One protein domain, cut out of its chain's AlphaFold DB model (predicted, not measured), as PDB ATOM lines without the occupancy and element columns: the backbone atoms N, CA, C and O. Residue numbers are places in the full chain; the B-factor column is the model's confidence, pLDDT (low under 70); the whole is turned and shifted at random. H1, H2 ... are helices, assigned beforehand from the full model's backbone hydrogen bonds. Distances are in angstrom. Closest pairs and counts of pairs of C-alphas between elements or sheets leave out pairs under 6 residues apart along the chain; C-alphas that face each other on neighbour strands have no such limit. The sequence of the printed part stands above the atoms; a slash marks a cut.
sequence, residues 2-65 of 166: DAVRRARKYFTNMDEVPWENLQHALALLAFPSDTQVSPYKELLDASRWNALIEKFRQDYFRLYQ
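Overview. This is residues 2 to 65 of the 166 residues of the protein "CRA domain-containing protein" of Daphnia pulex (UniProt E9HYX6). A loose body of three short helices, H1, H2 and H3, bears one long helical arm, H4, which sticks out from it. H1 and H2 run opposite ways, loosely side by side; a wide loop, residues 28 to 39, leads on to little H3, near H2, and the chain then turns into the free arm, residues 46 to 65. The printed part has 64 residues, with four named helices in the order H1, H2, H3, H4 and no named strand, and its class is all helix. The whole is loose, with a radius of gyration of the C-alphas of 13.9 A, and spans 40 by 28 by 23 A.

Along the chain. H1 is residues 2 to 10, 12.4 A from first to last C-alpha, and begins with C-alpha 2 at (206.241, 178.939, 158.467). H2 is residues 19 to 27, 12.1 A long, and begins with C-alpha 19 at (187.167, 169.740, 150.732). H3 is residues 40 to 44, 6.2 A long. H4, residues 47 to 63, is the longest helix at 24.7 A, and ends with C-alpha 63 at (194.562, 183.373, 129.727).

Arrangement. H1 and H2 are close but not clearly touching, with the C-alphas of Ala 7 and Leu 26 the closest, 7.6 A apart. Their lines stand at a shallow tilt of 19 degrees, and they run opposite ways. H2 and H3 are close but not clearly touching; their closest C-alphas, those of His 24 and Tyr 40, are 7.4 A apart. H3 and H4 are also close but not clearly touching, with the C-alphas of Glu 42 and Arg 48 the closest at 7.2 A. H1 is apart from H3 and from H4, and H2 is apart from H4. In H1, H2, H3 and H4 every backbone O i to N i+4 pair is within hydrogen-bond range.

Size, cuts and confidence. The C-alphas of Pro 32 and Gln 65 are the two farthest apart, at 39.9 A. Residues 15 to 21, of which 19 to 21 belong to H2, and residues 46 to 65, of which 47 to 63 belong to H4, stand free. Without them the body of 37 residues spans 29 by 19 by 13 A. The link from H1 to H2 is short, with 8 residues; that from H2 to H3 is long, with 12; and that from H3 to H4 is tight, with 2. The printed part has no cut. The mean pLDDT of the printed part is 85.7, and no printed residue is under 70.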
ATOM      1  N   ASP A   2     206.749 178.041 159.522       84.94
ATOM      2  CA  ASP A   2     206.241 178.939 158.467       84.94
ATOM      3  C   ASP A   2     205.205 178.308 157.528       84.94
ATOM      4  O   ASP A   2     204.281 178.995 157.092       84.94
ATOM      5  N   ALA A   3     205.288 176.998 157.270       82.12
ATOM      6  CA  ALA A   3     204.312 176.284 156.439       82.12
ATOM      7  C   ALA A   3     202.892 176.345 157.034       82.12
ATOM      8  O   ALA A   3     201.936 176.681 156.337       82.12
ATOM      9  N   VAL A   4     202.767 176.137 158.349       84.31
ATOM     10  CA  VAL A   4     201.492 176.236 159.084       84.31
ATOM     11  C   VAL A   4     200.952 177.668 159.062       84.31
ATOM     12  O   VAL A   4     199.753 177.878 158.888       84.31
ATOM     13  N   ARG A   5     201.829 178.672 159.193       86.75
ATOM     14  CA  ARG A   5     201.437 180.087 159.107       86.75
ATOM     15  C   ARG A   5     200.912 180.444 157.711       86.75
ATOM     16  O   ARG A   5     199.911 181.145 157.612       86.75
ATOM     17  N   ARG A   6     201.550 179.950 156.641       86.44
ATOM     18  CA  ARG A   6     201.084 180.143 155.254       86.44
ATOM     19  C   ARG A   6     199.748 179.448 155.009       86.44
ATOM     20  O   ARG A   6     198.854 180.087 154.467       86.44
ATOM     21  N   ALA A   7     199.593 178.205 155.462       86.00
ATOM     22  CA  ALA A   7     198.331 177.477 155.361       86.00
ATOM     23  C   ALA A   7     197.185 178.262 156.019       86.00
ATOM     24  O   ALA A   7     196.204 178.577 155.360       86.00
ATOM     25  N   ARG A   8     197.356 178.721 157.266       84.06
ATOM     26  CA  ARG A   8     196.343 179.540 157.963       84.06
ATOM     27  C   ARG A   8     196.043 180.892 157.311       84.06
ATOM     28  O   ARG A   8     195.018 181.483 157.616       84.06
ATOM     29  N   LYS A   9     196.945 181.423 156.482       86.88
ATOM     30  CA  LYS A   9     196.734 182.705 155.798       86.88
ATOM     31  C   LYS A   9     195.961 182.535 154.491       86.88
ATOM     32  O   LYS A   9     195.131 183.376 154.179       86.88
ATOM     33  N   TYR A  10     196.268 181.488 153.726       84.94
ATOM     34  CA  TYR A  10     195.778 181.334 152.352       84.94
ATOM     35  C   TYR A  10     194.697 180.257 152.193       84.94
ATOM     36  O   TYR A  10     193.969 180.296 151.211       84.94
ATOM     37  N   PHE A  11     194.554 179.320 153.134       82.94
ATOM     38  CA  PHE A  11     193.556 178.244 153.047       82.94
ATOM     39  C   PHE A  11     192.209 178.572 153.704       82.94
ATOM     40  O   PHE A  11     191.286 177.774 153.609       82.94
ATOM     41  N   THR A  12     192.072 179.731 154.350       79.25
ATOM     42  CA  THR A  12     190.862 180.105 155.106       79.25
ATOM     43  C   THR A  12     189.698 180.557 154.216       79.25
ATOM     44  O   THR A  12     188.559 180.474 154.648       79.25
ATOM     45  N   ASN A  13     189.974 180.991 152.979       77.75
ATOM     46  CA  ASN A  13     188.983 181.559 152.051       77.75
ATOM     47  C   ASN A  13     188.890 180.741 150.746       77.75
ATOM     48  O   ASN A  13     188.925 181.307 149.656       77.75
ATOM     49  N   MET A  14     188.876 179.409 150.841       75.31
ATOM     50  CA  MET A  14     188.916 178.497 149.687       75.31
ATOM     51  C   MET A  14     187.573 177.780 149.487       75.31
ATOM     52  O   MET A  14     187.531 176.554 149.430       75.31
ATOM     53  N   ASP A  15     186.482 178.543 149.382       74.88
ATOM     54  CA  ASP A  15     185.117 177.995 149.273       74.88
ATOM     55  C   ASP A  15     184.866 177.268 147.937       74.88
ATOM     56  O   ASP A  15     184.025 176.377 147.853       74.88
ATOM     57  N   GLU A  16     185.623 177.614 146.892       81.69
ATOM     58  CA  GLU A  16     185.509 177.011 145.555       81.69
ATOM     59  C   GLU A  16     186.261 175.675 145.414       81.69
ATOM     60  O   GLU A  16     186.071 174.954 144.432       81.69
ATOM     61  N   VAL A  17     187.131 175.322 146.367       83.25
ATOM     62  CA  VAL A  17     187.959 174.111 146.270       83.25
ATOM     63  C   VAL A  17     187.286 172.937 146.984       83.25
ATOM     64  O   VAL A  17     186.897 173.073 148.144       83.25
ATOM     65  N   PRO A  18     187.205 171.745 146.354       86.94
ATOM     66  CA  PRO A  18     186.677 170.555 147.012       86.94
ATOM     67  C   PRO A  18     187.404 170.258 148.328       86.94
ATOM     68  O   PRO A  18     188.638 170.222 148.371       86.94
ATOM     69  N   TRP A  19     186.638 169.986 149.385       84.38
ATOM     70  CA  TRP A  19     187.167 169.740 150.732       84.38
ATOM     71  C   TRP A  19     188.216 168.618 150.774       84.38
ATOM     72  O   TRP A  19     189.211 168.734 151.485       84.38
ATOM     73  N   GLU A  20     188.058 167.573 149.960       86.56
ATOM     74  CA  GLU A  20     189.019 166.465 149.870       86.56
ATOM     75  C   GLU A  20     190.423 166.941 149.472       86.56
ATOM     76  O   GLU A  20     191.421 166.531 150.061       86.56
ATOM     77  N   ASN A  21     190.521 167.870 148.519       85.31
ATOM     78  CA  ASN A  21     191.805 168.420 148.083       85.31
ATOM     79  C   ASN A  21     192.443 169.283 149.173       85.31
ATOM     80  O   ASN A  21     193.663 169.259 149.352       85.31
ATOM     81  N   LEU A  22     191.619 170.016 149.924       86.69
ATOM     82  CA  LEU A  22     192.079 170.815 151.052       86.69
ATOM     83  C   LEU A  22     192.575 169.926 152.197       86.69
ATOM     84  O   LEU A  22     193.642 170.182 152.757       86.69
ATOM     85  N   GLN A  23     191.857 168.844 152.496       86.19
ATOM     86  CA  GLN A  23     192.261 167.847 153.481       86.19
ATOM     87  C   GLN A  23     193.588 167.188 153.088       86.19
ATOM     88  O   GLN A  23     194.489 167.105 153.923       86.19
ATOM     89  N   HIS A  24     193.752 166.793 151.822       87.06
ATOM     90  CA  HIS A  24     195.018 166.251 151.329       87.06
ATOM     91  C   HIS A  24     196.166 167.265 151.456       87.06
ATOM     92  O   HIS A  24     197.255 166.908 151.903       87.06
ATOM     93  N   ALA A  25     195.932 168.540 151.132       86.00
ATOM     94  CA  ALA A  25     196.938 169.594 151.257       86.00
ATOM     95  C   ALA A  25     197.320 169.896 152.718       86.00
ATOM     96  O   ALA A  25     198.488 170.147 153.012       86.00
ATOM     97  N   LEU A  26     196.358 169.857 153.642       86.44
ATOM     98  CA  LEU A  26     196.608 170.039 155.073       86.44
ATOM     99  C   LEU A  26     197.332 168.835 155.679       86.44
ATOM    100  O   LEU A  26     198.228 169.015 156.503       86.44
ATOM    101  N   ALA A  27     196.998 167.620 155.244       87.62
ATOM    102  CA  ALA A  27     197.664 166.399 155.684       87.62
ATOM    103  C   ALA A  27     199.158 166.378 155.309       87.62
ATOM    104  O   ALA A  27     199.968 165.860 156.077       87.62
ATOM    105  N   LEU A  28     199.564 167.038 154.216       86.44
ATOM    106  CA  LEU A  28     200.983 167.224 153.870       86.44
ATOM    107  C   LEU A  28     201.790 167.987 154.931       86.44
ATOM    108  O   LEU A  28     203.008 167.867 154.958       86.44
ATOM    109  N   LEU A  29     201.147 168.763 155.811       85.19
ATOM    110  CA  LEU A  29     201.838 169.419 156.929       85.19
ATOM    111  C   LEU A  29     202.200 168.439 158.055       85.19
ATOM    112  O   LEU A  29     203.059 168.760 158.875       85.19
ATOM    113  N   ALA A  30     201.523 167.290 158.120       85.38
ATOM    114  CA  ALA A  30     201.727 166.265 159.139       85.38
ATOM    115  C   ALA A  30     202.675 165.148 158.671       85.38
ATOM    116  O   ALA A  30     203.366 164.552 159.496       85.38
ATOM    117  N   PHE A  31     202.721 164.871 157.365       84.06
ATOM    118  CA  PHE A  31     203.581 163.835 156.793       84.06
ATOM    119  C   PHE A  31     205.016 164.337 156.533       84.06
ATOM    120  O   PHE A  31     205.200 165.462 156.064       84.06
ATOM    121  N   PRO A  32     206.054 163.519 156.803       80.19
ATOM    122  CA  PRO A  32     207.431 163.844 156.438       80.19
ATOM    123  C   PRO A  32     207.640 163.802 154.915       80.19
ATOM    124  O   PRO A  32     206.892 163.152 154.184       80.19
ATOM    125  N   SER A  33     208.700 164.451 154.429       76.19
ATOM    126  CA  SER A  33     209.010 164.549 152.994       76.19
ATOM    127  C   SER A  33     209.302 163.206 152.306       76.19
ATOM    128  O   SER A  33     209.124 163.111 151.100       76.19
ATOM    129  N   ASP A  34     209.705 162.171 153.054       80.31
ATOM    130  CA  ASP A  34     210.022 160.820 152.542       80.31
ATOM    131  C   ASP A  34     208.863 159.814 152.739       80.31
ATOM    132  O   ASP A  34     209.038 158.615 152.957       80.31
ATOM    133  N   THR A  35     207.627 160.315 152.750       84.69
ATOM    134  CA  THR A  35     206.439 159.479 152.959       84.69
ATOM    135  C   THR A  35     206.175 158.584 151.747       84.69
ATOM    136  O   THR A  35     206.073 159.058 150.620       84.69
ATOM    137  N   GLN A  36     205.972 157.282 151.982       81.44
ATOM    138  CA  GLN A  36     205.652 156.298 150.932       81.44
ATOM    139  C   GLN A  36     204.142 156.073 150.725       81.44
ATOM    140  O   GLN A  36     203.735 155.265 149.893       81.44
ATOM    141  N   VAL A  37     203.303 156.781 151.481       83.81
ATOM    142  CA  VAL A  37     201.838 156.673 151.436       83.81
ATOM    143  C   VAL A  37     201.290 157.487 150.257       83.81
ATOM    144  O   VAL A  37     201.458 158.707 150.215       83.81
ATOM    145  N   SER A  38     200.622 156.831 149.303       81.12
ATOM    146  CA  SER A  38     199.833 157.511 148.258       81.12
ATOM    147  C   SER A  38     198.517 158.025 148.873       81.12
ATOM    148  O   SER A  38     197.944 157.321 149.709       81.12
ATOM    149  N   PRO A  39     198.049 159.251 148.554       84.12
ATOM    150  CA  PRO A  39     198.499 160.155 147.479       84.12
ATOM    151  C   PRO A  39     199.649 161.108 147.859       84.12
ATOM    152  O   PRO A  39     200.189 161.808 147.005       84.12
ATOM    153  N   TYR A  40     200.053 161.163 149.128       85.56
ATOM    154  CA  TYR A  40     201.008 162.160 149.637       85.56
ATOM    155  C   TYR A  40     202.406 162.042 149.036       85.56
ATOM    156  O   TYR A  40     203.048 163.062 148.791       85.56
ATOM    157  N   LYS A  41     202.837 160.814 148.736       85.62
ATOM    158  CA  LYS A  41     204.069 160.547 147.993       85.62
ATOM    159  C   LYS A  41     204.090 161.292 146.659       85.62
ATOM    160  O   LYS A  41     205.033 162.016 146.372       85.62
ATOM    161  N   GLU A  42     203.030 161.158 145.867       85.75
ATOM    162  CA  GLU A  42     202.914 161.805 144.554       85.75
ATOM    163  C   GLU A  42     202.829 163.328 144.683       85.75
ATOM    164  O   GLU A  42     203.369 164.066 143.861       85.75
ATOM    165  N   LEU A  43     202.180 163.818 145.744       84.94
ATOM    166  CA  LEU A  43     202.079 165.248 146.019       84.94
ATOM    167  C   LEU A  43     203.429 165.879 146.408       84.94
ATOM    168  O   LEU A  43     203.614 167.070 146.148       84.94
ATOM    169  N   LEU A  44     204.340 165.124 147.022       85.31
ATOM    170  CA  LEU A  44     205.668 165.592 147.446       85.31
ATOM    171  C   LEU A  44     206.783 165.257 146.449       85.31
ATOM    172  O   LEU A  44     207.905 165.732 146.616       85.31
ATOM    173  N   ASP A  45     206.481 164.471 145.419       87.88
ATOM    174  CA  ASP A  45     207.467 164.037 144.441       87.88
ATOM    175  C   ASP A  45     208.053 165.212 143.640       87.88
ATOM    176  O   ASP A  45     207.342 166.124 143.204       87.88
ATOM    177  N   ALA A  46     209.364 165.173 143.394       86.88
ATOM    178  CA  ALA A  46     210.067 166.238 142.684       86.88
ATOM    179  C   ALA A  46     209.600 166.386 141.223       86.88
ATOM    180  O   ALA A  46     209.602 167.495 140.685       86.88
ATOM    181  N   SER A  47     209.145 165.302 140.580       88.44
ATOM    182  CA  SER A  47     208.641 165.358 139.200       88.44
ATOM    183  C   SER A  47     207.354 166.179 139.080       88.44
ATOM    184  O   SER A  47     207.106 166.796 138.039       88.44
ATOM    185  N   ARG A  48     206.571 166.283 140.166       90.31
ATOM    186  CA  ARG A  48     205.339 167.080 140.213       90.31
ATOM    187  C   ARG A  48     205.601 168.555 139.930       90.31
ATOM    188  O   ARG A  48     204.750 169.210 139.334       90.31
ATOM    189  N   TRP A  49     206.764 169.079 140.317       90.25
ATOM    190  CA  TRP A  49     207.127 170.468 140.034       90.25
ATOM    191  C   TRP A  49     207.151 170.754 138.529       90.25
ATOM    192  O   TRP A  49     206.571 171.741 138.082       90.25
ATOM    193  N   ASN A  50     207.706 169.837 137.732       91.62
ATOM    194  CA  ASN A  50     207.711 169.960 136.273       91.62
ATOM    195  C   ASN A  50     206.284 169.930 135.708       91.62
ATOM    196  O   ASN A  50     205.937 170.740 134.852       91.62
ATOM    197  N   ALA A  51     205.420 169.058 136.235       90.50
ATOM    198  CA  ALA A  51     204.015 169.015 135.834       90.50
ATOM    199  C   ALA A  51     203.253 170.308 136.193       90.50
ATOM    200  O   ALA A  51     202.380 170.739 135.440       90.50
ATOM    201  N   LEU A  52     203.574 170.940 137.329       92.12
ATOM    202  CA  LEU A  52     203.001 172.229 137.729       92.12
ATOM    203  C   LEU A  52     203.478 173.370 136.828       92.12
ATOM    204  O   LEU A  52     202.658 174.206 136.456       92.12
ATOM    205  N   ILE A  53     204.757 173.384 136.443       90.56
ATOM    206  CA  ILE A  53     205.290 174.345 135.468       90.56
ATOM    207  C   ILE A  53     204.532 174.227 134.144       90.56
ATOM    208  O   ILE A  53     204.070 175.235 133.614       90.56
ATOM    209  N   GLU A  54     204.352 173.010 133.633       88.88
ATOM    210  CA  GLU A  54     203.634 172.794 132.373       88.88
ATOM    211  C   GLU A  54     202.164 173.211 132.461       88.88
ATOM    212  O   GLU A  54     201.667 173.890 131.563       88.88
ATOM    213  N   LYS A  55     201.472 172.896 133.563       91.75
ATOM    214  CA  LYS A  55     200.097 173.375 133.785       91.75
ATOM    215  C   LYS A  55     200.024 174.898 133.845       91.75
ATOM    216  O   LYS A  55     199.178 175.489 133.185       91.75
ATOM    217  N   PHE A  56     200.937 175.533 134.577       93.31
ATOM    218  CA  PHE A  56     200.997 176.989 134.659       93.31
ATOM    219  C   PHE A  56     201.226 177.624 133.283       93.31
ATOM    220  O   PHE A  56     200.529 178.567 132.927       93.31
ATOM    221  N   ARG A  57     202.157 177.088 132.481       87.19
ATOM    222  CA  ARG A  57     202.404 177.549 131.106       87.19
ATOM    223  C   ARG A  57     201.156 177.411 130.234       87.19
ATOM    224  O   ARG A  57     200.800 178.352 129.533       87.19
ATOM    225  N   GLN A  58     200.461 176.276 130.314       88.62
ATOM    226  CA  GLN A  58     199.217 176.049 129.569       88.62
ATOM    227  C   GLN A  58     198.122 177.048 129.952       88.62
ATOM    228  O   GLN A  58     197.480 177.617 129.070       88.62
ATOM    229  N   ASP A  59     197.917 177.283 131.247       90.44
ATOM    230  CA  ASP A  59     196.897 178.218 131.723       90.44
ATOM    231  C   ASP A  59     197.268 179.669 131.409       90.44
ATOM    232  O   ASP A  59     196.405 180.444 130.999       90.44
ATOM    233  N   TYR A  60     198.552 180.024 131.493       89.25
ATOM    234  CA  TYR A  60     199.062 181.317 131.045       89.25
ATOM    235  C   TYR A  60     198.768 181.539 129.556       89.25
ATOM    236  O   TYR A  60     198.208 182.569 129.183       89.25
ATOM    237  N   PHE A  61     199.073 180.560 128.699       87.56
ATOM    238  CA  PHE A  61     198.773 180.664 127.270       87.56
ATOM    239  C   PHE A  61     197.276 180.818 127.007       87.56
ATOM    240  O   PHE A  61     196.886 181.680 126.224       87.56
ATOM    241  N   ARG A  62     196.423 180.061 127.707       87.62
ATOM    242  CA  ARG A  62     194.962 180.203 127.597       87.62
ATOM    243  C   ARG A  62     194.477 181.582 128.031       87.62
ATOM    244  O   ARG A  62     193.669 182.179 127.325       87.62
ATOM    245  N   LEU A  63     194.974 182.089 129.159       92.38
ATOM    246  CA  LEU A  63     194.562 183.373 129.727       92.38
ATOM    247  C   LEU A  63     194.902 184.544 128.798       92.38
ATOM    248  O   LEU A  63     194.087 185.448 128.633       92.38
ATOM    249  N   TYR A  64     196.064 184.495 128.147       88.25
ATOM    250  CA  TYR A  64     196.502 185.511 127.184       88.25
ATOM    251  C   TYR A  64     196.125 185.199 125.728       88.25
ATOM    252  O   TYR A  64     196.560 185.915 124.830       88.25
ATOM    253  N   GLN A  65     195.335 184.148 125.480       85.50
ATOM    254  CA  GLN A  65     194.963 183.693 124.131       85.50
ATOM    255  C   GLN A  65     196.177 183.454 123.214       85.50
ATOM    256  O   GLN A  65     196.107 183.602 121.995       85.50
TER     257      GLN A  65